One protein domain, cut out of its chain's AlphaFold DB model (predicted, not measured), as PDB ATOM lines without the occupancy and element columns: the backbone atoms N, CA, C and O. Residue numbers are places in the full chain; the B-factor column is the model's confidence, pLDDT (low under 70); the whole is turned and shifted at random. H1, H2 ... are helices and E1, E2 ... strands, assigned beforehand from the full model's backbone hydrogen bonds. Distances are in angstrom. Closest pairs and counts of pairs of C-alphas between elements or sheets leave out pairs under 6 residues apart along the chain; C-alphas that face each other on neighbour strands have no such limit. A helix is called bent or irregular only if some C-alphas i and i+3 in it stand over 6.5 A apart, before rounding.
ATOM      1  N   VAL A   3     222.465 148.016 179.213       93.50
ATOM      2  CA  VAL A   3     223.164 149.053 178.448       93.50
ATOM      3  C   VAL A   3     222.835 150.412 179.057       93.50
ATOM      4  O   VAL A   3     221.674 150.818 179.076       93.50
ATOM      5  N   ARG A   4     223.853 151.123 179.549       93.19
ATOM      6  CA  ARG A   4     223.725 152.495 180.054       93.19
ATOM      7  C   ARG A   4     224.135 153.466 178.952       93.19
ATOM      8  O   ARG A   4     225.319 153.610 178.645       93.19
ATOM      9  N   VAL A   5     223.137 154.142 178.386       92.31
ATOM     10  CA  VAL A   5     223.321 155.235 177.425       92.31
ATOM     11  C   VAL A   5     223.155 156.561 178.171       92.31
ATOM     12  O   VAL A   5     222.114 156.791 178.792       92.31
ATOM     13  N   PRO A   6     224.164 157.441 178.173       90.69
ATOM     14  CA  PRO A   6     224.069 158.721 178.847       90.69
ATOM     15  C   PRO A   6     223.097 159.629 178.094       90.69
ATOM     16  O   PRO A   6     223.145 159.750 176.876       90.69
ATOM     17  N   ARG A   7     222.235 160.328 178.837       88.81
ATOM     18  CA  ARG A   7     221.279 161.286 178.256       88.81
ATOM     19  C   ARG A   7     221.958 162.483 177.577       88.81
ATOM     20  O   ARG A   7     221.370 163.108 176.703       88.81
ATOM     21  N   TYR A   8     223.173 162.819 178.004       90.56
ATOM     22  CA  TYR A   8     223.938 163.962 177.515       90.56
ATOM     23  C   TYR A   8     225.393 163.561 177.304       90.56
ATOM     24  O   TYR A   8     225.933 162.797 178.097       90.56
ATOM     25  N   HIS A   9     226.063 164.146 176.310       89.44
ATOM     26  CA  HIS A   9     227.511 163.969 176.119       89.44
ATOM     27  C   HIS A   9     228.346 164.687 177.183       89.44
ATOM     28  O   HIS A   9     229.452 164.259 177.516       89.44
ATOM     29  N   VAL A  10     227.823 165.796 177.709       92.12
ATOM     30  CA  VAL A  10     228.451 166.605 178.751       92.12
ATOM     31  C   VAL A  10     227.409 166.887 179.817       92.12
ATOM     32  O   VAL A  10     226.349 167.441 179.530       92.12
ATOM     33  N   TYR A  11     227.729 166.529 181.053       89.06
ATOM     34  CA  TYR A  11     226.902 166.827 182.207       89.06
ATOM     35  C   TYR A  11     227.224 168.218 182.739       89.06
ATOM     36  O   TYR A  11     228.387 168.586 182.920       89.06
ATOM     37  N   ARG A  12     226.170 168.991 182.998       87.62
ATOM     38  CA  ARG A  12     226.232 170.319 183.610       87.62
ATOM     39  C   ARG A  12     225.307 170.311 184.814       87.62
ATOM     40  O   ARG A  12     224.113 170.557 184.683       87.62
ATOM     41  N   PHE A  13     225.864 169.977 185.969       80.25
ATOM     42  CA  PHE A  13     225.123 170.003 187.221       80.25
ATOM     43  C   PHE A  13     225.410 171.295 187.985       80.25
ATOM     44  O   PHE A  13     226.567 171.726 188.033       80.25
ATOM     45  N   PRO A  14     224.390 171.888 188.627       69.31
ATOM     46  CA  PRO A  14     224.595 172.939 189.610       69.31
ATOM     47  C   PRO A  14     225.680 172.535 190.636       69.31
ATOM     48  O   PRO A  14     225.702 171.405 191.126       69.31
ATOM     49  N   GLY A  15     226.636 173.424 190.911       69.25
ATOM     50  CA  GLY A  15     227.703 173.209 191.891       69.25
ATOM     51  C   GLY A  15     228.896 172.370 191.413       69.25
ATOM     52  O   GLY A  15     229.863 172.202 192.165       69.25
ATOM     53  N   ARG A  16     228.893 171.854 190.176       78.81
ATOM     54  CA  ARG A  16     229.980 171.023 189.621       78.81
ATOM     55  C   ARG A  16     230.593 171.653 188.373       78.81
ATOM     56  O   ARG A  16     229.900 172.317 187.603       78.81
ATOM     57  N   LYS A  17     231.892 171.427 188.147       82.56
ATOM     58  CA  LYS A  17     232.471 171.713 186.831       82.56
ATOM     59  C   LYS A  17     231.839 170.772 185.797       82.56
ATOM     60  O   LYS A  17     231.584 169.615 186.127       82.56
ATOM     61  N   PRO A  18     231.585 171.228 184.559       89.62
ATOM     62  CA  PRO A  18     231.121 170.337 183.507       89.62
ATOM     63  C   PRO A  18     232.094 169.179 183.275       89.62
ATOM     64  O   PRO A  18     233.311 169.372 183.288       89.62
ATOM     65  N   PHE A  19     231.563 167.987 183.019       91.38
ATOM     66  CA  PHE A  19     232.364 166.800 182.717       91.38
ATOM     67  C   PHE A  19     231.709 165.954 181.625       91.38
ATOM     68  O   PHE A  19     230.492 165.979 181.447       91.38
ATOM     69  N   SER A  20     232.518 165.206 180.873       94.44
ATOM     70  CA  SER A  20     232.016 164.354 179.794       94.44
ATOM     71  C   SER A  20     231.367 163.078 180.323       94.44
ATOM     72  O   SER A  20     231.773 162.524 181.351       94.44
ATOM     73  N   ALA A  21     230.394 162.566 179.575       94.19
ATOM     74  CA  ALA A  21     229.768 161.286 179.863       94.19
ATOM     75  C   ALA A  21     230.771 160.133 179.847       94.19
ATOM     76  O   ALA A  21     230.726 159.292 180.739       94.19
ATOM     77  N   THR A  22     231.745 160.148 178.929       95.19
ATOM     78  CA  THR A  22     232.836 159.162 178.905       95.19
ATOM     79  C   THR A  22     233.587 159.142 180.235       95.19
ATOM     80  O   THR A  22     233.888 158.069 180.751       95.19
ATOM     81  N   ARG A  23     233.883 160.311 180.830       94.62
ATOM     82  CA  ARG A  23     234.583 160.387 182.124       94.62
ATOM     83  C   ARG A  23     233.735 159.780 183.248       94.62
ATOM     84  O   ARG A  23     234.277 159.037 184.061       94.62
ATOM     85  N   SER A  24     232.431 160.055 183.246       95.25
ATOM     86  CA  SER A  24     231.464 159.502 184.204       95.25
ATOM     87  C   SER A  24     231.346 157.976 184.099       95.25
ATOM     88  O   SER A  24     231.577 157.261 185.071       95.25
ATOM     89  N   LEU A  25     231.102 157.457 182.892       96.44
ATOM     90  CA  LEU A  25     230.968 156.017 182.645       96.44
ATOM     91  C   LEU A  25     232.278 155.264 182.895       96.44
ATOM     92  O   LEU A  25     232.262 154.145 183.397       96.44
ATOM     93  N   ARG A  26     233.432 155.876 182.606       96.62
ATOM     94  CA  ARG A  26     234.741 155.286 182.922       96.62
ATOM     95  C   ARG A  26     234.987 155.191 184.428       96.62
ATOM     96  O   ARG A  26     235.645 154.247 184.861       96.62
ATOM     97  N   GLN A  27     234.506 156.153 185.219       97.38
ATOM     98  CA  GLN A  27     234.553 156.056 186.680       97.38
ATOM     99  C   GLN A  27     233.717 154.869 187.163       97.38
ATOM    100  O   GLN A  27     234.244 154.022 187.881       97.38
ATOM    101  N   GLU A  28     232.462 154.784 186.730       97.38
ATOM    102  CA  GLU A  28     231.572 153.681 187.099       97.38
ATOM    103  C   GLU A  28     232.141 152.323 186.673       97.38
ATOM    104  O   GLU A  28     232.248 151.428 187.505       97.38
ATOM    105  N   TRP A  29     232.615 152.194 185.429       97.56
ATOM    106  CA  TRP A  29     233.271 150.978 184.938       97.56
ATOM    107  C   TRP A  29     234.428 150.558 185.852       97.56
ATOM    108  O   TRP A  29     234.505 149.401 186.254       97.56
ATOM    109  N   ARG A  30     235.308 151.494 186.244       98.12
ATOM    110  CA  ARG A  30     236.465 151.194 187.109       98.12
ATOM    111  C   ARG A  30     236.055 150.741 188.502       98.12
ATOM    112  O   ARG A  30     236.675 149.833 189.048       98.12
ATOM    113  N   ILE A  31     235.046 151.388 189.077       98.50
ATOM    114  CA  ILE A  31     234.551 151.045 190.407       98.50
ATOM    115  C   ILE A  31     233.890 149.667 190.371       98.50
ATOM    116  O   ILE A  31     234.279 148.787 191.136       98.50
ATOM    117  N   CYS A  32     232.971 149.435 189.435       98.38
ATOM    118  CA  CYS A  32     232.284 148.156 189.300       98.38
ATOM    119  C   CYS A  32     233.254 147.005 188.986       98.38
ATOM    120  O   CYS A  32     233.151 145.943 189.594       98.38
ATOM    121  N   ALA A  33     234.253 147.224 188.121       98.12
ATOM    122  CA  ALA A  33     235.270 146.222 187.784       98.12
ATOM    123  C   ALA A  33     236.129 145.836 188.996       98.12
ATOM    124  O   ALA A  33     236.633 144.720 189.085       98.12
ATOM    125  N   HIS A  34     236.292 146.758 189.946       98.44
ATOM    126  CA  HIS A  34     237.009 146.507 191.188       98.44
ATOM    127  C   HIS A  34     236.130 145.824 192.243       98.44
ATOM    128  O   HIS A  34     236.594 144.921 192.939       98.44
ATOM    129  N   LEU A  35     234.870 146.232 192.374       98.62
ATOM    130  CA  LEU A  35     233.972 145.750 193.424       98.62
ATOM    131  C   LEU A  35     233.332 144.391 193.099       98.62
ATOM    132  O   LEU A  35     233.238 143.541 193.987       98.62
ATOM    133  N   HIS A  36     232.949 144.144 191.844       98.44
ATOM    134  CA  HIS A  36     232.307 142.891 191.420       98.44
ATOM    135  C   HIS A  36     233.097 141.622 191.794       98.44
ATOM    136  O   HIS A  36     232.558 140.789 192.523       98.44
ATOM    137  N   PRO A  37     234.390 141.464 191.429       98.25
ATOM    138  CA  PRO A  37     235.154 140.262 191.788       98.25
ATOM    139  C   PRO A  37     235.361 140.096 193.302       98.25
ATOM    140  O   PRO A  37     235.759 139.027 193.756       98.25
ATOM    141  N   ARG A  38     235.087 141.135 194.100       98.12
ATOM    142  CA  ARG A  38     235.113 141.096 195.570       98.12
ATOM    143  C   ARG A  38     233.755 140.721 196.168       98.12
ATOM    144  O   ARG A  38     233.597 140.795 197.385       98.12
ATOM    145  N   GLY A  39     232.785 140.343 195.333       97.75
ATOM    146  CA  GLY A  39     231.451 139.882 195.714       97.75
ATOM    147  C   GLY A  39     230.498 141.000 196.128       97.75
ATOM    148  O   GLY A  39     229.621 140.767 196.964       97.75
ATOM    149  N   PHE A  40     230.733 142.243 195.701       98.44
ATOM    150  CA  PHE A  40     229.752 143.309 195.910       98.44
ATOM    151  C   PHE A  40     228.583 143.131 194.933       98.44
ATOM    152  O   PHE A  40     228.820 142.706 193.802       98.44
ATOM    153  N   PRO A  41     227.347 143.488 195.326       97.31
ATOM    154  CA  PRO A  41     226.184 143.452 194.447       97.31
ATOM    155  C   PRO A  41     226.232 144.634 193.466       97.31
ATOM    156  O   PRO A  41     225.430 145.552 193.542       97.31
ATOM    157  N   VAL A  42     227.216 144.669 192.574       98.25
ATOM    158  CA  VAL A  42     227.352 145.685 191.522       98.25
ATOM    159  C   VAL A  42     227.335 145.003 190.163       98.25
ATOM    160  O   VAL A  42     227.629 143.813 190.046       98.25
ATOM    161  N   ALA A  43     226.990 145.745 189.116       97.31
ATOM    162  CA  ALA A  43     226.933 145.177 187.780       97.31
ATOM    163  C   ALA A  43     228.349 144.823 187.316       97.31
ATOM    164  O   ALA A  43     229.231 145.676 187.359       97.31
ATOM    165  N   GLU A  44     228.570 143.599 186.832       98.19
ATOM    166  CA  GLU A  44     229.816 143.247 186.144       98.19
ATOM    167  C   GLU A  44     229.947 144.122 184.895       98.19
ATOM    168  O   GLU A  44     229.126 143.973 183.982       98.19
ATOM    169  N   PRO A  45     230.923 145.039 184.825       97.56
ATOM    170  CA  PRO A  45     231.091 145.843 183.633       97.56
ATOM    171  C   PRO A  45     231.776 144.994 182.560       97.56
ATOM    172  O   PRO A  45     232.832 144.409 182.802       97.56
ATOM    173  N   LEU A  46     231.173 144.926 181.377       97.94
ATOM    174  CA  LEU A  46     231.665 144.116 180.264       97.94
ATOM    175  C   LEU A  46     232.509 144.969 179.319       97.94
ATOM    176  O   LEU A  46     233.642 144.616 179.010       97.94
ATOM    177  N   GLU A  47     231.988 146.127 178.909       97.19
ATOM    178  CA  GLU A  47     232.663 146.980 177.931       97.19
ATOM    179  C   GLU A  47     232.217 148.445 178.034       97.19
ATOM    180  O   GLU A  47     231.059 148.737 178.326       97.19
ATOM    181  N   LEU A  48     233.140 149.375 177.777       96.94
ATOM    182  CA  LEU A  48     232.843 150.789 177.549       96.94
ATOM    183  C   LEU A  48     233.142 151.104 176.080       96.94
ATOM    184  O   LEU A  48     234.308 151.171 175.694       96.94
ATOM    185  N   VAL A  49     232.092 151.297 175.286       95.88
ATOM    186  CA  VAL A  49     232.165 151.438 173.826       95.88
ATOM    187  C   VAL A  49     231.922 152.888 173.434       95.88
ATOM    188  O   VAL A  49     230.950 153.499 173.873       95.88
ATOM    189  N   GLU A  50     232.776 153.444 172.578       94.62
ATOM    190  CA  GLU A  50     232.503 154.722 171.915       94.62
ATOM    191  C   GLU A  50     231.712 154.463 170.629       94.62
ATOM    192  O   GLU A  50     232.145 153.700 169.764       94.62
ATOM    193  N   THR A  51     230.539 155.083 170.502       92.44
ATOM    194  CA  THR A  51     229.669 154.965 169.322       92.44
ATOM    195  C   THR A  51     229.506 156.320 168.637       92.44
ATOM    196  O   THR A  51     229.828 157.359 169.212       92.44
ATOM    197  N   ALA A  52     228.921 156.341 167.435       90.00
ATOM    198  CA  ALA A  52     228.567 157.594 166.761       90.00
ATOM    199  C   ALA A  52     227.599 158.470 167.587       90.00
ATOM    200  O   ALA A  52     227.633 159.693 167.480       90.00
ATOM    201  N   ALA A  53     226.765 157.853 168.431       87.69
ATOM    202  CA  ALA A  53     225.824 158.541 169.313       87.69
ATOM    203  C   ALA A  53     226.424 158.897 170.688       87.69
ATOM    204  O   ALA A  53     225.742 159.503 171.511       87.69
ATOM    205  N   GLY A  54     227.686 158.543 170.955       92.00
ATOM    206  CA  GLY A  54     228.372 158.778 172.227       92.00
ATOM    207  C   GLY A  54     228.795 157.499 172.960       92.00
ATOM    208  O   GLY A  54     228.634 156.393 172.433       92.00
ATOM    209  N   PRO A  55     229.355 157.641 174.174       96.19
ATOM    210  CA  PRO A  55     229.867 156.517 174.946       96.19
ATOM    211  C   PRO A  55     228.727 155.691 175.541       96.19
ATOM    212  O   PRO A  55     227.735 156.241 176.018       96.19
ATOM    213  N   VAL A  56     228.897 154.375 175.577       96.69
ATOM    214  CA  VAL A  56     227.925 153.419 176.111       96.69
ATOM    215  C   VAL A  56     228.633 152.441 177.039       96.69
ATOM    216  O   VAL A  56     229.647 151.856 176.667       96.69
ATOM    217  N   LEU A  57     228.093 152.246 178.243       97.50
ATOM    218  CA  LEU A  57     228.576 151.229 179.179       97.50
ATOM    219  C   LEU A  57     227.679 149.990 179.099       97.50
ATOM    220  O   LEU A  57     226.479 150.067 179.367       97.50
ATOM    221  N   VAL A  58     228.271 148.856 178.740       98.00
ATOM    222  CA  VAL A  58     227.623 147.544 178.689       98.00
ATOM    223  C   VAL A  58     228.020 146.746 179.926       98.00
ATOM    224  O   VAL A  58     229.209 146.590 180.212       98.00
ATOM    225  N   SER A  59     227.030 146.205 180.635       98.06
ATOM    226  CA  SER A  59     227.234 145.456 181.880       98.06
ATOM    227  C   SER A  59     226.330 144.223 181.965       98.06
ATOM    228  O   SER A  59     225.321 144.104 181.255       98.06
ATOM    229  N   ARG A  60     226.642 143.286 182.867       97.69
ATOM    230  CA  ARG A  60     225.684 142.238 183.243       97.69
ATOM    231  C   ARG A  60     224.466 142.888 183.904       97.69
ATOM    232  O   ARG A  60     224.589 143.843 184.660       97.69
ATOM    233  N   PHE A  61     223.286 142.377 183.566       96.00
ATOM    234  CA  PHE A  61     222.035 142.856 184.147       96.00
ATOM    235  C   PHE A  61     221.963 142.435 185.616       96.00
ATOM    236  O   PHE A  61     222.279 141.285 185.927       96.00
ATOM    237  N   LEU A  62     221.560 143.360 186.483       94.25
ATOM    238  CA  LEU A  62     221.283 143.087 187.887       94.25
ATOM    239  C   LEU A  62     219.777 142.848 188.048       94.25
ATOM    240  O   LEU A  62     219.012 143.737 187.677       94.25
ATOM    241  N   PRO A  63     219.342 141.680 188.551       89.88
ATOM    242  CA  PRO A  63     217.937 141.438 188.849       89.88
ATOM    243  C   PRO A  63     217.506 142.184 190.118       89.88
ATOM    244  O   PRO A  63     218.334 142.482 190.984       89.88
ATOM    245  N   GLY A  64     216.204 142.420 190.246       90.31
ATOM    246  CA  GLY A  64     215.587 143.018 191.426       90.31
ATOM    247  C   GLY A  64     214.928 144.365 191.151       90.31
ATOM    248  O   GLY A  64     215.096 144.958 190.087       90.31
ATOM    249  N   GLU A  65     214.186 144.835 192.147       87.31
ATOM    250  CA  GLU A  65     213.417 146.080 192.107       87.31
ATOM    251  C   GLU A  65     213.883 147.030 193.224       87.31
ATOM    252  O   GLU A  65     214.375 146.562 194.260       87.31
ATOM    253  N   PRO A  66     213.712 148.355 193.073       81.19
ATOM    254  CA  PRO A  66     214.017 149.335 194.113       81.19
ATOM    255  C   PRO A  66     212.923 149.347 195.200       81.19
ATOM    256  O   PRO A  66     212.175 150.309 195.361       81.19
ATOM    257  N   ALA A  67     212.769 148.244 195.934       74.56
ATOM    258  CA  ALA A  67     211.773 148.089 196.998       74.56
ATOM    259  C   ALA A  67     212.285 147.176 198.124       74.56
ATOM    260  O   ALA A  67     213.279 146.484 197.957       74.56
ATOM    261  N   GLY A  68     211.609 147.153 199.281       72.75
ATOM    262  CA  GLY A  68     211.837 146.130 200.317       72.75
ATOM    263  C   GLY A  68     213.218 146.144 200.989       72.75
ATOM    264  O   GLY A  68     213.709 145.091 201.388       72.75
ATOM    265  N   LEU A  69     213.854 147.315 201.094       85.81
ATOM    266  CA  LEU A  69     215.199 147.458 201.652       85.81
ATOM    267  C   LEU A  69     215.222 147.309 203.176       85.81
ATOM    268  O   LEU A  69     214.481 147.978 203.896       85.81
ATOM    269  N   ASP A  70     216.152 146.490 203.657       92.06
ATOM    270  CA  ASP A  70     216.551 146.453 205.059       92.06
ATOM    271  C   ASP A  70     217.719 147.425 205.281       92.06
ATOM    272  O   ASP A  70     218.826 147.219 204.778       92.06
ATOM    273  N   GLY A  71     217.481 148.486 206.058       95.12
ATOM    274  CA  GLY A  71     218.509 149.472 206.398       95.12
ATOM    275  C   GLY A  71     219.740 148.850 207.064       95.12
ATOM    276  O   GLY A  71     220.855 149.296 206.798       95.12
ATOM    277  N   GLY A  72     219.571 147.779 207.845       97.06
ATOM    278  CA  GLY A  72     220.684 147.048 208.452       97.06
ATOM    279  C   GLY A  72     221.630 146.461 207.400       97.06
ATOM    280  O   GLY A  72     222.834 146.717 207.443       97.06
ATOM    281  N   GLN A  73     221.086 145.773 206.390       96.69
ATOM    282  CA  GLN A  73     221.871 145.233 205.269       96.69
ATOM    283  C   GLN A  73     222.605 146.335 204.494       96.69
ATOM    284  O   GLN A  73     223.759 146.156 204.097       96.69
ATOM    285  N   VAL A  74     221.957 147.488 204.299       97.38
ATOM    286  CA  VAL A  74     222.582 148.652 203.650       97.38
ATOM    287  C   VAL A  74     223.775 149.146 204.469       97.38
ATOM    288  O   VAL A  74     224.850 149.384 203.917       97.38
ATOM    289  N   GLY A  75     223.616 149.252 205.788       98.00
ATOM    290  CA  GLY A  75     224.683 149.640 206.708       98.00
ATOM    291  C   GLY A  75     225.883 148.696 206.682       98.00
ATOM    292  O   GLY A  75     227.027 149.145 206.591       98.00
ATOM    293  N   GLU A  76     225.632 147.387 206.713       98.00
ATOM    294  CA  GLU A  76     226.678 146.361 206.626       98.00
ATOM    295  C   GLU A  76     227.438 146.421 205.293       98.00
ATOM    296  O   GLU A  76     228.671 146.318 205.264       98.00
ATOM    297  N   LEU A  77     226.708 146.609 204.188       98.19
ATOM    298  CA  LEU A  77     227.279 146.755 202.852       98.19
ATOM    299  C   LEU A  77     228.143 148.019 202.744       98.19
ATOM    300  O   LEU A  77     229.235 147.968 202.175       98.19
ATOM    301  N   LEU A  78     227.691 149.126 203.335       98.12
ATOM    302  CA  LEU A  78     228.431 150.384 203.371       98.12
ATOM    303  C   LEU A  78     229.727 150.266 204.182       98.12
ATOM    304  O   LEU A  78     230.791 150.671 203.715       98.12
ATOM    305  N   ALA A  79     229.675 149.651 205.365       98.06
ATOM    306  CA  ALA A  79     230.868 149.398 206.174       98.06
ATOM    307  C   ALA A  79     231.883 148.521 205.427       98.06
ATOM    308  O   ALA A  79     233.085 148.781 205.455       98.06
ATOM    309  N   ARG A  80     231.402 147.510 204.694       98.06
ATOM    310  CA  ARG A  80     232.249 146.671 203.838       98.06
ATOM    311  C   ARG A  80     232.877 147.457 202.682       98.06
ATOM    312  O   ARG A  80     234.027 147.193 202.338       98.06
ATOM    313  N   LEU A  81     232.149 148.401 202.079       98.19
ATOM    314  CA  LEU A  81     232.702 149.293 201.054       98.19
ATOM    315  C   LEU A  81     233.856 150.123 201.624       98.19
ATOM    316  O   LEU A  81     234.916 150.187 201.007       98.19
ATOM    317  N   HIS A  82     233.671 150.704 202.810       96.94
ATOM    318  CA  HIS A  82     234.689 151.537 203.454       96.94
ATOM    319  C   HIS A  82     235.944 150.757 203.875       96.94
ATOM    320  O   HIS A  82     237.025 151.332 203.926       96.94
ATOM    321  N   ASP A  83     235.826 149.457 204.127       96.19
ATOM    322  CA  ASP A  83     236.966 148.569 204.402       96.19
ATOM    323  C   ASP A  83     237.663 148.064 203.119       96.19
ATOM    324  O   ASP A  83     238.756 147.498 203.145       96.19
ATOM    325  N   THR A  84     237.051 148.270 201.950       96.06
ATOM    326  CA  THR A  84     237.609 147.797 200.681       96.06
ATOM    327  C   THR A  84     238.697 148.750 200.176       96.06
ATOM    328  O   THR A  84     238.464 149.958 200.102       96.06
ATOM    329  N   PRO A  85     239.867 148.239 199.735       95.81
ATOM    330  CA  PRO A  85     240.900 149.077 199.138       95.81
ATOM    331  C   PRO A  85     240.351 149.901 197.975       95.81
ATOM    332  O   PRO A  85     239.614 149.380 197.138       95.81
ATOM    333  N   VAL A  86     240.742 151.170 197.883       96.38
ATOM    334  CA  VAL A  86     240.331 152.053 196.784       96.38
ATOM    335  C   VAL A  86     240.801 151.477 195.437       96.38
ATOM    336  O   VAL A  86     241.939 150.999 195.350       96.38
ATOM    337  N   PRO A  87     239.978 151.528 194.368       96.12
ATOM    338  CA  PRO A  87     240.410 151.102 193.044       96.12
ATOM    339  C   PRO A  87     241.693 151.839 192.614       96.12
ATOM    340  O   PRO A  87     241.742 153.075 192.669       96.12
ATOM    341  N   PRO A  88     242.743 151.126 192.169       93.31
ATOM    342  CA  PRO A  88     244.000 151.755 191.788       93.31
ATOM    343  C   PRO A  88     243.809 152.821 190.707       93.31
ATOM    344  O   PRO A  88     243.108 152.602 189.717       93.31
ATOM    345  N   ARG A  89     244.482 153.969 190.867       89.88
ATOM    346  CA  ARG A  89     244.448 155.097 189.911       89.88
ATOM    347  C   ARG A  89     243.039 155.658 189.659       89.88
ATOM    348  O   ARG A  89     242.813 156.305 188.632       89.88
ATOM    349  N   LEU A  90     242.086 155.423 190.564       94.69
ATOM    350  CA  LEU A  90     240.798 156.102 190.515       94.69
ATOM    351  C   LEU A  90     241.025 157.607 190.696       94.69
ATOM    352  O   LEU A  90     241.607 158.046 191.681       94.69
ATOM    353  N   ALA A  91     240.554 158.388 189.729       93.00
ATOM    354  CA  ALA A  91     240.543 159.843 189.781       93.00
ATOM    355  C   ALA A  91     239.079 160.288 189.726       93.00
ATOM    356  O   ALA A  91     238.543 160.419 188.617       93.00
ATOM    357  N   PRO A  92     238.414 160.449 190.886       95.12
ATOM    358  CA  PRO A  92     236.989 160.712 190.905       95.12
ATOM    359  C   PRO A  92     236.618 161.973 190.128       95.12
ATOM    360  O   PRO A  92     237.336 162.979 190.143       95.12
ATOM    361  N   VAL A  93     235.479 161.924 189.442       94.00
ATOM    362  CA  VAL A  93     234.942 163.023 188.644       94.00
ATOM    363  C   VAL A  93     234.816 164.266 189.509       94.00
ATOM    364  O   VAL A  93     235.390 165.301 189.164       94.00
ATOM    365  N   ASP A  94     234.188 164.092 190.671       90.94
ATOM    366  CA  ASP A  94     233.863 165.139 191.638       90.94
ATOM    367  C   ASP A  94     235.059 165.691 192.413       90.94
ATOM    368  O   ASP A  94     234.912 166.687 193.119       90.94
ATOM    369  N   HIS A  95     236.247 165.096 192.268       92.12
ATOM    370  CA  HIS A  95     237.468 165.707 192.790       92.12
ATOM    371  C   HIS A  95     237.908 166.903 191.936       92.12
ATOM    372  O   HIS A  95     238.642 167.756 192.422       92.12
ATOM    373  N   ASP A  96     237.496 166.982 190.663       89.50
ATOM    374  CA  ASP A  96     237.895 168.052 189.732       89.50
ATOM    375  C   ASP A  96     239.427 168.275 189.637       89.50
ATOM    376  O   ASP A  96     239.877 169.357 189.262       89.50
ATOM    377  N   GLY A  97     240.228 167.247 189.953       90.31
ATOM    378  CA  GLY A  97     241.695 167.311 189.988       90.31
ATOM    379  C   GLY A  97     242.298 167.804 191.310       90.31
ATOM    380  O   GLY A  97     243.517 167.904 191.406       90.31
ATOM    381  N   TYR A  98     241.475 168.079 192.321       91.88
ATOM    382  CA  TYR A  98     241.904 168.573 193.628       91.88
ATOM    383  C   TYR A  98     241.923 167.468 194.698       91.88
ATOM    384  O   TYR A  98     241.232 166.449 194.562       91.88
ATOM    385  N   PRO A  99     242.668 167.665 195.801       90.44
ATOM    386  CA  PRO A  99     242.491 166.883 197.020       90.44
ATOM    387  C   PRO A  99     241.043 166.952 197.526       90.44
ATOM    388  O   PRO A  99     240.366 167.964 197.352       90.44
ATOM    389  N   VAL A 100     240.571 165.896 198.197       89.06
ATOM    390  CA  VAL A 100     239.154 165.746 198.581       89.06
ATOM    391  C   VAL A 100     238.599 166.929 199.387       89.06
ATOM    392  O   VAL A 100     237.505 167.399 199.090       89.06
ATOM    393  N   ALA A 101     239.360 167.463 200.348       88.69
ATOM    394  CA  ALA A 101     238.927 168.601 201.161       88.69
ATOM    395  C   ALA A 101     238.698 169.863 200.310       88.69
ATOM    396  O   ALA A 101     237.668 170.525 200.442       88.69
ATOM    397  N   GLU A 102     239.612 170.153 199.381       91.12
ATOM    398  CA  GLU A 102     239.486 171.288 198.466       91.12
ATOM    399  C   GLU A 102     238.365 171.062 197.445       91.12
ATOM    400  O   GLU A 102     237.591 171.976 197.155       91.12
ATOM    401  N   ALA A 103     238.219 169.837 196.938       91.06
ATOM    402  CA  ALA A 103     237.129 169.481 196.040       91.06
ATOM    403  C   ALA A 103     235.758 169.732 196.689       91.06
ATOM    404  O   ALA A 103     234.893 170.368 196.077       91.06
ATOM    405  N   ILE A 104     235.569 169.298 197.940       88.56
ATOM    406  CA  ILE A 104     234.338 169.550 198.700       88.56
ATOM    407  C   ILE A 104     234.166 171.051 198.961       88.56
ATOM    408  O   ILE A 104     233.094 171.581 198.673       88.56
ATOM    409  N   GLY A 105     235.206 171.761 199.419       90.06
ATOM    410  CA  GLY A 105     235.143 173.207 199.674       90.06
ATOM    411  C   GLY A 105     234.733 174.016 198.438       90.06
ATOM    412  O   GLY A 105     233.843 174.867 198.499       90.06
ATOM    413  N   ARG A 106     235.299 173.687 197.270       90.75
ATOM    414  CA  ARG A 106     234.924 174.298 195.984       90.75
ATOM    415  C   ARG A 106     233.492 173.970 195.571       90.75
ATOM    416  O   ARG A 106     232.801 174.836 195.039       90.75
ATOM    417  N   ARG A 107     233.036 172.731 195.777       88.50
ATOM    418  CA  ARG A 107     231.649 172.331 195.478       88.50
ATOM    419  C   ARG A 107     230.649 173.040 196.385       88.50
ATOM    420  O   ARG A 107     229.617 173.484 195.885       88.50
ATOM    421  N   LEU A 108     230.965 173.170 197.673       88.44
ATOM    422  CA  LEU A 108     230.151 173.902 198.640       88.44
ATOM    423  C   LEU A 108     229.993 175.359 198.210       88.44
ATOM    424  O   LEU A 108     228.864 175.805 198.039       88.44
ATOM    425  N   SER A 109     231.100 176.058 197.947       88.12
ATOM    426  CA  SER A 109     231.089 177.457 197.497       88.12
ATOM    427  C   SER A 109     230.240 177.648 196.228       88.12
ATOM    428  O   SER A 109     229.315 178.458 196.234       88.12
ATOM    429  N   ARG A 110     230.441 176.825 195.185       87.62
ATOM    430  CA  ARG A 110     229.637 176.907 193.947       87.62
ATOM    431  C   ARG A 110     228.151 176.636 194.176       87.62
ATOM    432  O   ARG A 110     227.303 177.284 193.569       87.62
ATOM    433  N   ARG A 111     227.818 175.648 195.012       87.00
ATOM    434  CA  ARG A 111     226.419 175.331 195.333       87.00
ATOM    435  C   ARG A 111     225.778 176.452 196.144       87.00
ATOM    436  O   ARG A 111     224.620 176.774 195.907       87.00
ATOM    437  N   TRP A 112     226.524 177.056 197.062       88.88
ATOM    438  CA  TRP A 112     226.061 178.169 197.882       88.88
ATOM    439  C   TRP A 112     225.735 179.398 197.036       88.88
ATOM    440  O   TRP A 112     224.653 179.965 197.161       88.88
ATOM    441  N   GLU A 113     226.627 179.765 196.114       85.12
ATOM    442  CA  GLU A 113     226.397 180.857 195.162       85.12
ATOM    443  C   GLU A 113     225.111 180.665 194.357       85.12
ATOM    444  O   GLU A 113     224.372 181.620 194.139       85.12
ATOM    445  N   GLN A 114     224.819 179.429 193.957       85.00
ATOM    446  CA  GLN A 114     223.594 179.102 193.236       85.00
ATOM    447  C   GLN A 114     222.361 179.125 194.132       85.00
ATOM    448  O   GLN A 114     221.325 179.626 193.710       85.00
ATOM    449  N   LEU A 115     222.459 178.622 195.365       88.81
ATOM    450  CA  LEU A 115     221.359 178.700 196.325       88.81
ATOM    451  C   LEU A 115     220.976 180.151 196.614       88.81
ATOM    452  O   LEU A 115     219.786 180.431 196.684       88.81
ATOM    453  N   ARG A 116     221.938 181.084 196.671       88.81
ATOM    454  CA  ARG A 116     221.645 182.522 196.816       88.81
ATOM    455  C   ARG A 116     220.765 183.092 195.704       88.81
ATOM    456  O   ARG A 116     220.044 184.049 195.949       88.81
ATOM    457  N   ALA A 117     220.793 182.511 194.503       86.69
ATOM    458  CA  ALA A 117     219.904 182.936 193.421       86.69
ATOM    459  C   ALA A 117     218.424 182.618 193.710       86.69
ATOM    460  O   ALA A 117     217.542 183.248 193.136       86.69
ATOM    461  N   TYR A 118     218.157 181.654 194.596       89.75
ATOM    462  CA  TYR A 118     216.812 181.238 195.002       89.75
ATOM    463  C   TYR A 118     216.461 181.667 196.433       89.75
ATOM    464  O   TYR A 118     215.288 181.798 196.765       89.75
ATOM    465  N   LEU A 119     217.475 181.875 197.273       91.25
ATOM    466  CA  LEU A 119     217.381 182.227 198.685       91.25
ATOM    467  C   LEU A 119     218.252 183.470 198.927       91.25
ATOM    468  O   LEU A 119     219.401 183.334 199.351       91.25
ATOM    469  N   PRO A 120     217.753 184.680 198.620       84.38
ATOM    470  CA  PRO A 120     218.559 185.900 198.688       84.38
ATOM    471  C   PRO A 120     219.049 186.222 200.108       84.38
ATOM    472  O   PRO A 120     220.113 186.815 200.257       84.38
ATOM    473  N   ASP A 121     218.329 185.763 201.136       90.62
ATOM    474  CA  ASP A 121     218.654 185.984 202.553       90.62
ATOM    475  C   ASP A 121     219.639 184.950 203.130       90.62
ATOM    476  O   ASP A 121     219.897 184.917 204.336       90.62
ATOM    477  N   LEU A 122     220.186 184.064 202.291       87.62
ATOM    478  CA  LEU A 122     221.185 183.090 202.719       87.62
ATOM    479  C   LEU A 122     222.456 183.829 203.188       87.62
ATOM    480  O   LEU A 122     222.917 184.738 202.490       87.62
ATOM    481  N   PRO A 123     223.070 183.440 204.325       87.38
ATOM    482  CA  PRO A 123     224.287 184.092 204.797       87.38
ATOM    483  C   PRO A 123     225.435 183.962 203.790       87.38
ATOM    484  O   PRO A 123     225.378 183.182 202.835       87.38
ATOM    485  N   GLU A 124     226.502 184.733 203.995       85.50
ATOM    486  CA  GLU A 124     227.677 184.660 203.129       85.50
ATOM    487  C   GLU A 124     228.262 183.238 203.108       85.50
ATOM    488  O   GLU A 124     228.362 182.565 204.138       85.50
ATOM    489  N   ALA A 125     228.640 182.771 201.914       84.00
ATOM    490  CA  ALA A 125     229.292 181.478 201.764       84.00
ATOM    491  C   ALA A 125     230.644 181.492 202.494       84.00
ATOM    492  O   ALA A 125     231.378 182.477 202.379       84.00
ATOM    493  N   PRO A 126     231.054 180.402 203.167       85.31
ATOM    494  CA  PRO A 126     232.446 180.288 203.575       85.31
ATOM    495  C   PRO A 126     233.347 180.320 202.333       85.31
ATOM    496  O   PRO A 126     233.021 179.719 201.304       85.31
ATOM    497  N   SER A 127     234.502 180.985 202.435       89.56
ATOM    498  CA  SER A 127     235.503 180.931 201.367       89.56
ATOM    499  C   SER A 127     235.964 179.488 201.140       89.56
ATOM    500  O   SER A 127     235.906 178.644 202.045       89.56
ATOM    501  N   VAL A 128     236.453 179.194 199.933       91.19
ATOM    502  CA  VAL A 128     236.973 177.860 199.598       91.19
ATOM    503  C   VAL A 128     238.106 177.471 200.544       91.19
ATOM    504  O   VAL A 128     238.155 176.328 200.989       91.19
ATOM    505  N   GLU A 129     238.977 178.411 200.901       91.31
ATOM    506  CA  GLU A 129     240.106 178.209 201.812       91.31
ATOM    507  C   GLU A 129     239.611 177.843 203.212       91.31
ATOM    508  O   GLU A 129     240.064 176.851 203.785       91.31
ATOM    509  N   ARG A 130     238.628 178.588 203.738       89.06
ATOM    510  CA  ARG A 130     238.035 178.319 205.055       89.06
ATOM    511  C   ARG A 130     237.337 176.961 205.088       89.06
ATOM    512  O   ARG A 130     237.527 176.205 206.039       89.06
ATOM    513  N   ALA A 131     236.563 176.637 204.054       88.56
ATOM    514  CA  ALA A 131     235.899 175.340 203.940       88.56
ATOM    515  C   ALA A 131     236.915 174.191 203.827       88.56
ATOM    516  O   ALA A 131     236.780 173.174 204.500       88.56
ATOM    517  N   THR A 132     237.968 174.369 203.027       89.56
ATOM    518  CA  THR A 132     239.039 173.374 202.855       89.56
ATOM    519  C   THR A 132     239.782 173.124 204.164       89.56
ATOM    520  O   THR A 132     240.007 171.970 204.521       89.56
ATOM    521  N   ALA A 133     240.122 174.184 204.903       87.69
ATOM    522  CA  ALA A 133     240.793 174.078 206.195       87.69
ATOM    523  C   ALA A 133     239.933 173.327 207.223       87.69
ATOM    524  O   ALA A 133     240.432 172.424 207.893       87.69
ATOM    525  N   ALA A 134     238.633 173.635 207.291       83.44
ATOM    526  CA  ALA A 134     237.694 172.927 208.163       83.44
ATOM    527  C   ALA A 134     237.569 171.431 207.809       83.44
ATOM    528  O   ALA A 134     237.357 170.595 208.683       83.44
ATOM    529  N   LEU A 135     237.744 171.080 206.533       83.75
ATOM    530  CA  LEU A 135     237.660 169.706 206.034       83.75
ATOM    531  C   LEU A 135     239.007 168.972 206.007       83.75
ATOM    532  O   LEU A 135     239.050 167.804 205.623       83.75
ATOM    533  N   ALA A 136     240.108 169.595 206.432       80.56
ATOM    534  CA  ALA A 136     241.427 168.962 206.425       80.56
ATOM    535  C   ALA A 136     241.480 167.598 207.160       80.56
ATOM    536  O   ALA A 136     242.108 166.676 206.627       80.56
ATOM    537  N   PRO A 137     240.790 167.384 208.306       74.06
ATOM    538  CA  PRO A 137     240.748 166.071 208.963       74.06
ATOM    539  C   PRO A 137     240.148 164.953 208.087       74.06
ATOM    540  O   PRO A 137     240.591 163.807 208.148       74.06
ATOM    541  N   VAL A 138     239.210 165.300 207.197       68.00
ATOM    542  CA  VAL A 138     238.520 164.398 206.249       68.00
ATOM    543  C   VAL A 138     239.463 163.921 205.121       68.00
ATOM    544  O   VAL A 138     239.119 163.037 204.341       68.00
ATOM    545  N   GLY A 139     240.682 164.463 205.021       63.47
ATOM    546  CA  GLY A 139     241.675 164.059 204.020       63.47
ATOM    547  C   GLY A 139     242.583 162.886 204.411       63.47
ATOM    548  O   GLY A 139     243.350 162.430 203.567       63.47
ATOM    549  N   ARG A 140     242.554 162.415 205.672       64.88
ATOM    550  CA  ARG A 140     243.583 161.497 206.220       64.88
ATOM    551  C   ARG A 140     243.261 160.007 206.086       64.88
ATOM    552  O   ARG A 140     244.183 159.200 206.037       64.88
ATOM    553  N   ALA A 141     241.982 159.649 206.002       71.25
ATOM    554  CA  ALA A 141     241.534 158.308 205.638       71.25
ATOM    555  C   ALA A 141     240.910 158.379 204.243       71.25
ATOM    556  O   ALA A 141     240.077 159.246 203.991       71.25
ATOM    557  N   ALA A 142     241.331 157.498 203.341       87.50
ATOM    558  CA  ALA A 142     240.897 157.500 201.951       87.50
ATOM    559  C   ALA A 142     240.237 156.160 201.631       87.50
ATOM    560  O   ALA A 142     240.914 155.195 201.284       87.50
ATOM    561  N   VAL A 143     238.915 156.118 201.765       94.81
ATOM    562  CA  VAL A 143     238.091 154.971 201.373       94.81
ATOM    563  C   VAL A 143     237.255 155.345 200.154       94.81
ATOM    564  O   VAL A 143     237.117 156.526 199.822       94.81
ATOM    565  N   LEU A 144     236.721 154.344 199.459       97.38
ATOM    566  CA  LEU A 144     235.770 154.582 198.381       97.38
ATOM    567  C   LEU A 144     234.420 155.000 198.980       97.38
ATOM    568  O   LEU A 144     233.876 154.290 199.819       97.38
ATOM    569  N   LEU A 145     233.897 156.135 198.525       96.81
ATOM    570  CA  LEU A 145     232.609 156.699 198.931       96.81
ATOM    571  C   LEU A 145     231.631 156.609 197.754       96.81
ATOM    572  O   LEU A 145     232.034 156.838 196.611       96.81
ATOM    573  N   HIS A 146     230.362 156.317 198.021       97.81
ATOM    574  CA  HIS A 146     229.286 156.311 197.030       97.81
ATOM    575  C   HIS A 146     228.647 157.703 196.870       97.81
ATOM    576  O   HIS A 146     228.442 158.169 195.749       97.81
ATOM    577  N   LEU A 147     228.368 158.380 197.990       95.56
ATOM    578  CA  LEU A 147     227.814 159.735 198.145       95.56
ATOM    579  C   LEU A 147     226.425 159.993 197.548       95.56
ATOM    580  O   LEU A 147     225.918 161.118 197.615       95.56
ATOM    581  N   ASP A 148     225.803 158.966 196.984       95.19
ATOM    582  CA  ASP A 148     224.414 158.987 196.531       95.19
ATOM    583  C   ASP A 148     223.630 157.780 197.069       95.19
ATOM    584  O   ASP A 148     222.966 157.059 196.327       95.19
ATOM    585  N   LEU A 149     223.810 157.474 198.357       94.44
ATOM    586  CA  LEU A 149     223.157 156.341 199.008       94.44
ATOM    587  C   LEU A 149     221.669 156.642 199.258       94.44
ATOM    588  O   LEU A 149     221.322 157.313 200.228       94.44
ATOM    589  N   ARG A 150     220.814 156.124 198.373       93.69
ATOM    590  CA  ARG A 150     219.348 156.232 198.413       93.69
ATOM    591  C   ARG A 150     218.692 154.928 197.967       93.69
ATOM    592  O   ARG A 150     219.331 154.138 197.269       93.69
ATOM    593  N   ALA A 151     217.429 154.726 198.334       93.88
ATOM    594  CA  ALA A 151     216.681 153.513 198.011       93.88
ATOM    595  C   ALA A 151     216.646 153.213 196.503       93.88
ATOM    596  O   ALA A 151     216.912 152.085 196.107       93.88
ATOM    597  N   ASP A 152     216.445 154.233 195.665       93.75
ATOM    598  CA  ASP A 152     216.397 154.092 194.200       93.75
ATOM    599  C   ASP A 152     217.705 153.596 193.565       93.75
ATOM    600  O   ASP A 152     217.709 153.104 192.439       93.75
ATOM    601  N   ASN A 153     218.829 153.738 194.271       95.94
ATOM    602  CA  ASN A 153     220.137 153.284 193.798       95.94
ATOM    603  C   ASN A 153     220.476 151.866 194.297       95.94
ATOM    604  O   ASN A 153     221.595 151.386 194.089       95.94
ATOM    605  N   LEU A 154     219.529 151.192 194.950       96.38
ATOM    606  CA  LEU A 154     219.662 149.831 195.448       96.38
ATOM    607  C   LEU A 154     218.559 148.955 194.851       96.38
ATOM    608  O   LEU A 154     217.406 149.359 194.756       96.38
ATOM    609  N   LEU A 155     218.919 147.735 194.468       96.38
ATOM    610  CA  LEU A 155     217.984 146.720 193.988       96.38
ATOM    611  C   LEU A 155     217.893 145.609 195.018       96.38
ATOM    612  O   LEU A 155     218.914 145.219 195.599       96.38
ATOM    613  N   THR A 156     216.692 145.077 195.212       94.94
ATOM    614  CA  THR A 156     216.491 143.903 196.053       94.94
ATOM    615  C   THR A 156     215.724 142.802 195.346       94.94
ATOM    616  O   THR A 156     214.901 143.033 194.459       94.94
ATOM    617  N   GLU A 157     215.983 141.583 195.798       93.06
ATOM    618  CA  GLU A 157     215.190 140.412 195.468       93.06
ATOM    619  C   GLU A 157     215.127 139.511 196.706       93.06
ATOM    620  O   GLU A 157     216.138 139.287 197.376       93.06
ATOM    621  N   HIS A 158     213.935 139.017 197.052       89.50
ATOM    622  CA  HIS A 158     213.730 138.132 198.208       89.50
ATOM    623  C   HIS A 158     214.335 138.667 199.528       89.50
ATOM    624  O   HIS A 158     214.907 137.911 200.316       89.50
ATOM    625  N   GLY A 159     214.238 139.983 199.763       88.25
ATOM    626  CA  GLY A 159     214.745 140.636 200.978       88.25
ATOM    627  C   GLY A 159     216.273 140.709 201.073       88.25
ATOM    628  O   GLY A 159     216.815 140.841 202.171       88.25
ATOM    629  N   ARG A 160     216.983 140.580 199.944       92.19
ATOM    630  CA  ARG A 160     218.439 140.736 199.855       92.19
ATOM    631  C   ARG A 160     218.796 141.796 198.830       92.19
ATOM    632  O   ARG A 160     218.189 141.849 197.766       92.19
ATOM    633  N   ILE A 161     219.828 142.583 199.122       95.88
ATOM    634  CA  ILE A 161     220.396 143.538 198.166       95.88
ATOM    635  C   ILE A 161     221.093 142.770 197.036       95.88
ATOM    636  O   ILE A 161     222.085 142.073 197.263       95.88
ATOM    637  N   THR A 162     220.583 142.918 195.819       96.00
ATOM    638  CA  THR A 162     221.106 142.300 194.591       96.00
ATOM    639  C   THR A 162     221.813 143.301 193.687       96.00
ATOM    640  O   THR A 162     222.589 142.894 192.821       96.00
ATOM    641  N   GLY A 163     221.602 144.601 193.908       96.88
ATOM    642  CA  GLY A 163     222.226 145.652 193.118       96.88
ATOM    643  C   GLY A 163     222.507 146.931 193.895       96.88
ATOM    644  O   GLY A 163     221.717 147.345 194.734       96.88
ATOM    645  N   TRP A 164     223.625 147.567 193.568       97.31
ATOM    646  CA  TRP A 164     224.022 148.897 193.999       97.31
ATOM    647  C   TRP A 164     224.571 149.648 192.787       97.31
ATOM    648  O   TRP A 164     225.616 149.298 192.220       97.31
ATOM    649  N   VAL A 165     223.806 150.638 192.341       96.00
ATOM    650  CA  VAL A 165     223.990 151.319 191.058       96.00
ATOM    651  C   VAL A 165     224.273 152.808 191.247       96.00
ATOM    652  O   VAL A 165     224.123 153.356 192.329       96.00
ATOM    653  N   ASP A 166     224.654 153.459 190.148       94.56
ATOM    654  CA  ASP A 166     224.903 154.900 190.055       94.56
ATOM    655  C   ASP A 166     226.110 155.439 190.846       94.56
ATOM    656  O   ASP A 166     226.034 156.349 191.665       94.56
ATOM    657  N   TRP A 167     227.293 154.959 190.468       97.25
ATOM    658  CA  TRP A 167     228.585 155.370 191.034       97.25
ATOM    659  C   TRP A 167     229.109 156.726 190.525       97.25
ATOM    660  O   TRP A 167     230.307 157.014 190.604       97.25
ATOM    661  N   THR A 168     228.251 157.575 189.959       92.62
ATOM    662  CA  THR A 168     228.670 158.830 189.309       92.62
ATOM    663  C   THR A 168     229.049 159.930 190.304       92.62
ATOM    664  O   THR A 168     229.866 160.795 189.985       92.62
ATOM    665  N   CYS A 169     228.517 159.866 191.528       93.75
ATOM    666  CA  CYS A 169     228.879 160.752 192.638       93.75
ATOM    667  C   CYS A 169     230.046 160.232 193.484       93.75
ATOM    668  O   CYS A 169     230.449 160.905 194.432       93.75
ATOM    669  N   ALA A 170     230.589 159.058 193.151       96.44
ATOM    670  CA  ALA A 170     231.611 158.426 193.964       96.44
ATOM    671  C   ALA A 170     232.862 159.305 194.099       96.44
ATOM    672  O   ALA A 170     233.288 159.971 193.148       96.44
ATOM    673  N   MET A 171     233.459 159.273 195.287       95.25
ATOM    674  CA  MET A 171     234.668 160.015 195.653       95.25
ATOM    675  C   MET A 171     235.613 159.121 196.458       95.25
ATOM    676  O   MET A 171     235.274 157.993 196.815       95.25
ATOM    677  N   VAL A 172     236.812 159.628 196.742       94.75
ATOM    678  CA  VAL A 172     237.762 158.989 197.655       94.75
ATOM    679  C   VAL A 172     238.051 159.950 198.798       94.75
ATOM    680  O   VAL A 172     238.568 161.043 198.572       94.75
ATOM    681  N   GLY A 173     237.727 159.553 200.023       91.81
ATOM    682  CA  GLY A 173     237.881 160.417 201.190       91.81
ATOM    683  C   GLY A 173     237.513 159.722 202.489       91.81
ATOM    684  O   GLY A 173     237.392 158.500 202.531       91.81
ATOM    685  N   HIS A 174     237.339 160.505 203.551       91.62
ATOM    686  CA  HIS A 174     237.002 159.961 204.858       91.62
ATOM    687  C   HIS A 174     235.551 159.451 204.887       91.62
ATOM    688  O   HIS A 174     234.648 160.169 204.448       91.62
ATOM    689  N   PRO A 175     235.289 158.270 205.476       92.75
ATOM    690  CA  PRO A 175     233.947 157.680 205.554       92.75
ATOM    691  C   PRO A 175     232.914 158.576 206.256       92.75
ATOM    692  O   PRO A 175     231.724 158.491 205.979       92.75
ATOM    693  N   GLY A 176     233.354 159.489 207.127       90.00
ATOM    694  CA  GLY A 176     232.468 160.485 207.741       90.00
ATOM    695  C   GLY A 176     231.760 161.401 206.731       90.00
ATOM    696  O   GLY A 176     230.654 161.847 207.012       90.00
ATOM    697  N   ALA A 177     232.337 161.638 205.545       89.12
ATOM    698  CA  ALA A 177     231.674 162.412 204.491       89.12
ATOM    699  C   ALA A 177     230.467 161.667 203.894       89.12
ATOM    700  O   ALA A 177     229.445 162.285 203.610       89.12
ATOM    701  N   GLU A 178     230.561 160.342 203.751       93.75
ATOM    702  CA  GLU A 178     229.436 159.496 203.336       93.75
ATOM    703  C   GLU A 178     228.320 159.513 204.378       93.75
ATOM    704  O   GLU A 178     227.158 159.702 204.035       93.75
ATOM    705  N   LEU A 179     228.671 159.376 205.659       93.00
ATOM    706  CA  LEU A 179     227.679 159.374 206.732       93.00
ATOM    707  C   LEU A 179     227.000 160.736 206.900       93.00
ATOM    708  O   LEU A 179     225.790 160.785 207.102       93.00
ATOM    709  N   ALA A 180     227.740 161.838 206.760       90.06
ATOM    710  CA  ALA A 180     227.149 163.173 206.737       90.06
ATOM    711  C   ALA A 180     226.165 163.321 205.566       90.06
ATOM    712  O   ALA A 180     225.052 163.813 205.746       90.06
ATOM    713  N   ARG A 181     226.534 162.823 204.377       91.25
ATOM    714  CA  ARG A 181     225.667 162.861 203.194       91.25
ATOM    715  C   ARG A 181     224.409 162.005 203.356       91.25
ATOM    716  O   ARG A 181     223.330 162.439 202.960       91.25
ATOM    717  N   LEU A 182     224.538 160.826 203.961       94.06
ATOM    718  CA  LEU A 182     223.409 159.977 204.337       94.06
ATOM    719  C   LEU A 182     222.471 160.703 205.311       94.06
ATOM    720  O   LEU A 182     221.261 160.662 205.110       94.06
ATOM    721  N   SER A 183     223.016 161.373 206.329       92.94
ATOM    722  CA  SER A 183     222.234 162.135 207.311       92.94
ATOM    723  C   SER A 183     221.430 163.259 206.649       92.94
ATOM    724  O   SER A 183     220.234 163.398 206.895       92.94
ATOM    725  N   GLU A 184     222.050 164.006 205.724       90.88
ATOM    726  CA  GLU A 184     221.356 165.019 204.916       90.88
ATOM    727  C   GLU A 184     220.205 164.413 204.100       90.88
ATOM    728  O   GLU A 184     219.096 164.947 204.082       90.88
ATOM    729  N   TYR A 185     220.456 163.299 203.409       90.56
ATOM    730  CA  TYR A 185     219.465 162.655 202.552       90.56
ATOM    731  C   TYR A 185     218.338 161.980 203.323       90.56
ATOM    732  O   TYR A 185     217.206 161.984 202.854       90.56
ATOM    733  N   ALA A 186     218.602 161.445 204.512       90.75
ATOM    734  CA  ALA A 186     217.578 160.823 205.344       90.75
ATOM    735  C   ALA A 186     216.493 161.811 205.811       90.75
ATOM    736  O   ALA A 186     215.428 161.374 206.246       90.75
ATOM    737  N   GLN A 187     216.729 163.124 205.695       91.38
ATOM    738  CA  GLN A 187     215.700 164.143 205.931       91.38
ATOM    739  C   GLN A 187     214.690 164.272 204.783       91.38
ATOM    740  O   GLN A 187     213.628 164.864 204.972       91.38
ATOM    741  N   LEU A 188     215.002 163.730 203.603       91.69
ATOM    742  CA  LEU A 188     214.125 163.728 202.437       91.69
ATOM    743  C   LEU A 188     213.322 162.418 202.412       91.69
ATOM    744  O   LEU A 188     213.932 161.349 202.309       91.69
ATOM    745  N   PRO A 189     211.977 162.454 202.485       89.06
ATOM    746  CA  PRO A 189     211.152 161.245 202.429       89.06
ATOM    747  C   PRO A 189     211.438 160.369 201.203       89.06
ATOM    748  O   PRO A 189     211.399 159.141 201.290       89.06
ATOM    749  N   GLU A 190     211.785 160.995 200.078       89.69
ATOM    750  CA  GLU A 190     212.090 160.347 198.801       89.69
ATOM    751  C   GLU A 190     213.380 159.521 198.842       89.69
ATOM    752  O   GLU A 190     213.578 158.648 198.004       89.69
ATOM    753  N   ASN A 191     214.264 159.747 199.820       91.75
ATOM    754  CA  ASN A 191     215.485 158.955 199.963       91.75
ATOM    755  C   ASN A 191     215.195 157.480 200.283       91.75
ATOM    756  O   ASN A 191     216.012 156.610 199.981       91.75
ATOM    757  N   GLY A 192     214.061 157.194 200.933       92.19
ATOM    758  CA  GLY A 192     213.601 155.834 201.227       92.19
ATOM    759  C   GLY A 192     214.445 155.046 202.240       92.19
ATOM    760  O   GLY A 192     214.100 153.910 202.558       92.19
ATOM    761  N   LEU A 193     215.523 155.625 202.782       93.25
ATOM    762  CA  LEU A 193     216.365 155.012 203.812       93.25
ATOM    763  C   LEU A 193     216.218 155.740 205.145       93.25
ATOM    764  O   LEU A 193     216.240 156.969 205.209       93.25
ATOM    765  N   ARG A 194     216.148 154.966 206.230       93.50
ATOM    766  CA  ARG A 194     216.184 155.482 207.600       93.50
ATOM    767  C   ARG A 194     217.615 155.457 208.117       93.50
ATOM    768  O   ARG A 194     218.179 154.385 208.319       93.50
ATOM    769  N   GLU A 195     218.175 156.633 208.389       94.69
ATOM    770  CA  GLU A 195     219.551 156.780 208.883       94.69
ATOM    771  C   GLU A 195     219.839 155.880 210.090       94.69
ATOM    772  O   GLU A 195     220.841 155.172 210.107       94.69
ATOM    773  N   ARG A 196     218.939 155.859 211.082       96.00
ATOM    774  CA  ARG A 196     219.102 155.051 212.298       96.00
ATOM    775  C   ARG A 196     219.376 153.574 211.990       96.00
ATOM    776  O   ARG A 196     220.236 152.982 212.639       96.00
ATOM    777  N   ASP A 197     218.657 153.002 211.030       96.62
ATOM    778  CA  ASP A 197     218.739 151.578 210.700       96.62
ATOM    779  C   ASP A 197     220.037 151.281 209.932       96.62
ATOM    780  O   ASP A 197     220.750 150.330 210.253       96.62
ATOM    781  N   VAL A 198     220.417 152.174 209.010       97.31
ATOM    782  CA  VAL A 198     221.703 152.105 208.293       97.31
ATOM    783  C   VAL A 198     222.885 152.218 209.254       97.31
ATOM    784  O   VAL A 198     223.818 151.417 209.195       97.31
ATOM    785  N   LEU A 199     222.850 153.160 210.199       96.88
ATOM    786  CA  LEU A 199     223.908 153.303 211.201       96.88
ATOM    787  C   LEU A 199     223.975 152.107 212.157       96.88
ATOM    788  O   LEU A 199     225.062 151.774 212.630       96.88
ATOM    789  N   ALA A 200     222.847 151.462 212.463       97.19
ATOM    790  CA  ALA A 200     222.835 150.243 213.268       97.19
ATOM    791  C   ALA A 200     223.551 149.091 212.544       97.19
ATOM    792  O   ALA A 200     224.451 148.486 213.126       97.19
ATOM    793  N   GLY A 201     223.228 148.858 211.266       97.88
ATOM    794  CA  GLY A 201     223.910 147.856 210.441       97.88
ATOM    795  C   GLY A 201     225.401 148.139 210.264       97.88
ATOM    796  O   GLY A 201     226.238 147.254 210.431       97.88
ATOM    797  N   TYR A 202     225.759 149.405 210.028       98.19
ATOM    798  CA  TYR A 202     227.158 149.821 209.913       98.19
ATOM    799  C   TYR A 202     227.955 149.483 211.180       98.19
ATOM    800  O   TYR A 202     229.017 148.861 211.100       98.19
ATOM    801  N   ARG A 203     227.418 149.841 212.359       97.44
ATOM    802  CA  ARG A 203     228.034 149.556 213.668       97.44
ATOM    803  C   ARG A 203     228.194 148.064 213.949       97.44
ATOM    804  O   ARG A 203     229.103 147.695 214.687       97.44
ATOM    805  N   GLY A 204     227.348 147.221 213.359       96.19
ATOM    806  CA  GLY A 204     227.480 145.767 213.438       96.19
ATOM    807  C   GLY A 204     228.768 145.233 212.803       96.19
ATOM    808  O   GLY A 204     229.214 144.146 213.161       96.19
ATOM    809  N   ARG A 205     229.396 145.997 211.895       96.12
ATOM    810  CA  ARG A 205     230.601 145.585 211.157       96.12
ATOM    811  C   ARG A 205     231.836 146.438 211.448       96.12
ATOM    812  O   ARG A 205     232.945 145.911 211.430       96.12
TER     813      ARG A 205
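What this domain is: This is residues 3 to 205 of the 250 residues of the protein "APH domain-containing protein" of Micromonospora sp. HK10 (UniProt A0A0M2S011). Three groups of parts stand in a rough triangle: helix H1 packed on the two-stranded hairpin E1 and E2; H3 with the short helices H4 and H5; and H2, H6 and H7. The small strand pair E3 and E6 lies nearest the middle, with H2 and H6 packed on E3, while a second hairpin, E4 and E5, packs through E5 on residues 73 to 77 of H2. The printed part has 203 residues, with seven named helices and six named strands in the order H1 E1 E2 H2 H3 H4 H5 E3 E4 E5 E6 H6 H7. Its three sheets, E1 - E2, E3 - E6 and E4 - E5, are antiparallel, and the class is mixed, helices and strands. The whole is compact, with a radius of gyration of the C-alphas of 17.3 A, and rounded, spanning 48 by 47 by 33 A.

Where its parts are: Residues 3 to 20 hold no named element. H1, residues 21 to 38, begins at C-alpha 21 (229.768, 161.286, 179.863) and is 26.1 A long; it is only just irregular, C-alphas 34 and 37 being 6.54 A apart. E1 is residues 45 to 51, 17.0 A, and E2 residues 54 to 59, 16.5 A. H2 is residues 71 to 83, 18.6 A. H3, residues 100 to 116, 24.3 A, begins at C-alpha 100 (239.154, 165.746, 198.581). H4 is residues 128 to 134, H5 136 to 139, E3 143 to 145, E4 154 to 157, E5 160 to 164 and E6 171 to 173. H6 is residues 175 to 186, 16.7 A. H7, residues 195 to 205, 15.9 A, ends at C-alpha 205 (230.601, 145.585, 211.157).

How they stand to each other: In the hairpin E1 and E2, N 49 and O 56 are 2.9 A apart, within hydrogen-bond range. Residues 3 to 4 pair antiparallel with residues 57 to 58 of E2. The closest C-alphas of H1 and E2, Thr 22 and Pro 55, are 5.6 A apart. H1 is apart from the other named helices. H2 touches H7 at a steep tilt of 51 degrees, the same way, closest at C-alphas Gly 72 and Gly 201, 3.9 A. H6 and H7, a helical hairpin, only just touch, with 3 pairs of C-alphas within 8 A, closest at Ala 186 and Glu 195, 5.7 A. H3 touches H4 at a steep tilt of 56 degrees, opposite ways, closest at C-alphas Gly 105 and Ala 131, 4.8 A. N 143 of E3 and O 173 of E6 are 2.9 A apart; N 155 of E4 and O 163 of E5 are 2.8 A apart, both within range. Every O i to N i+4 pair is within range in H2, H3, H4 and H6, against 12 of 14 in H1 and 6 of 7 in H7; H5 is too short for one.

The domain as a whole: The C-alphas farthest apart, Pro 37 and Asp 121, are 49.8 A apart. The printed part has no cut. The links E2 to H2, H2 to H3 and H3 to H4 are long. Mean pLDDT of the printed part is 91.9; residues 14 to 15 and 138 to 140 are under 70.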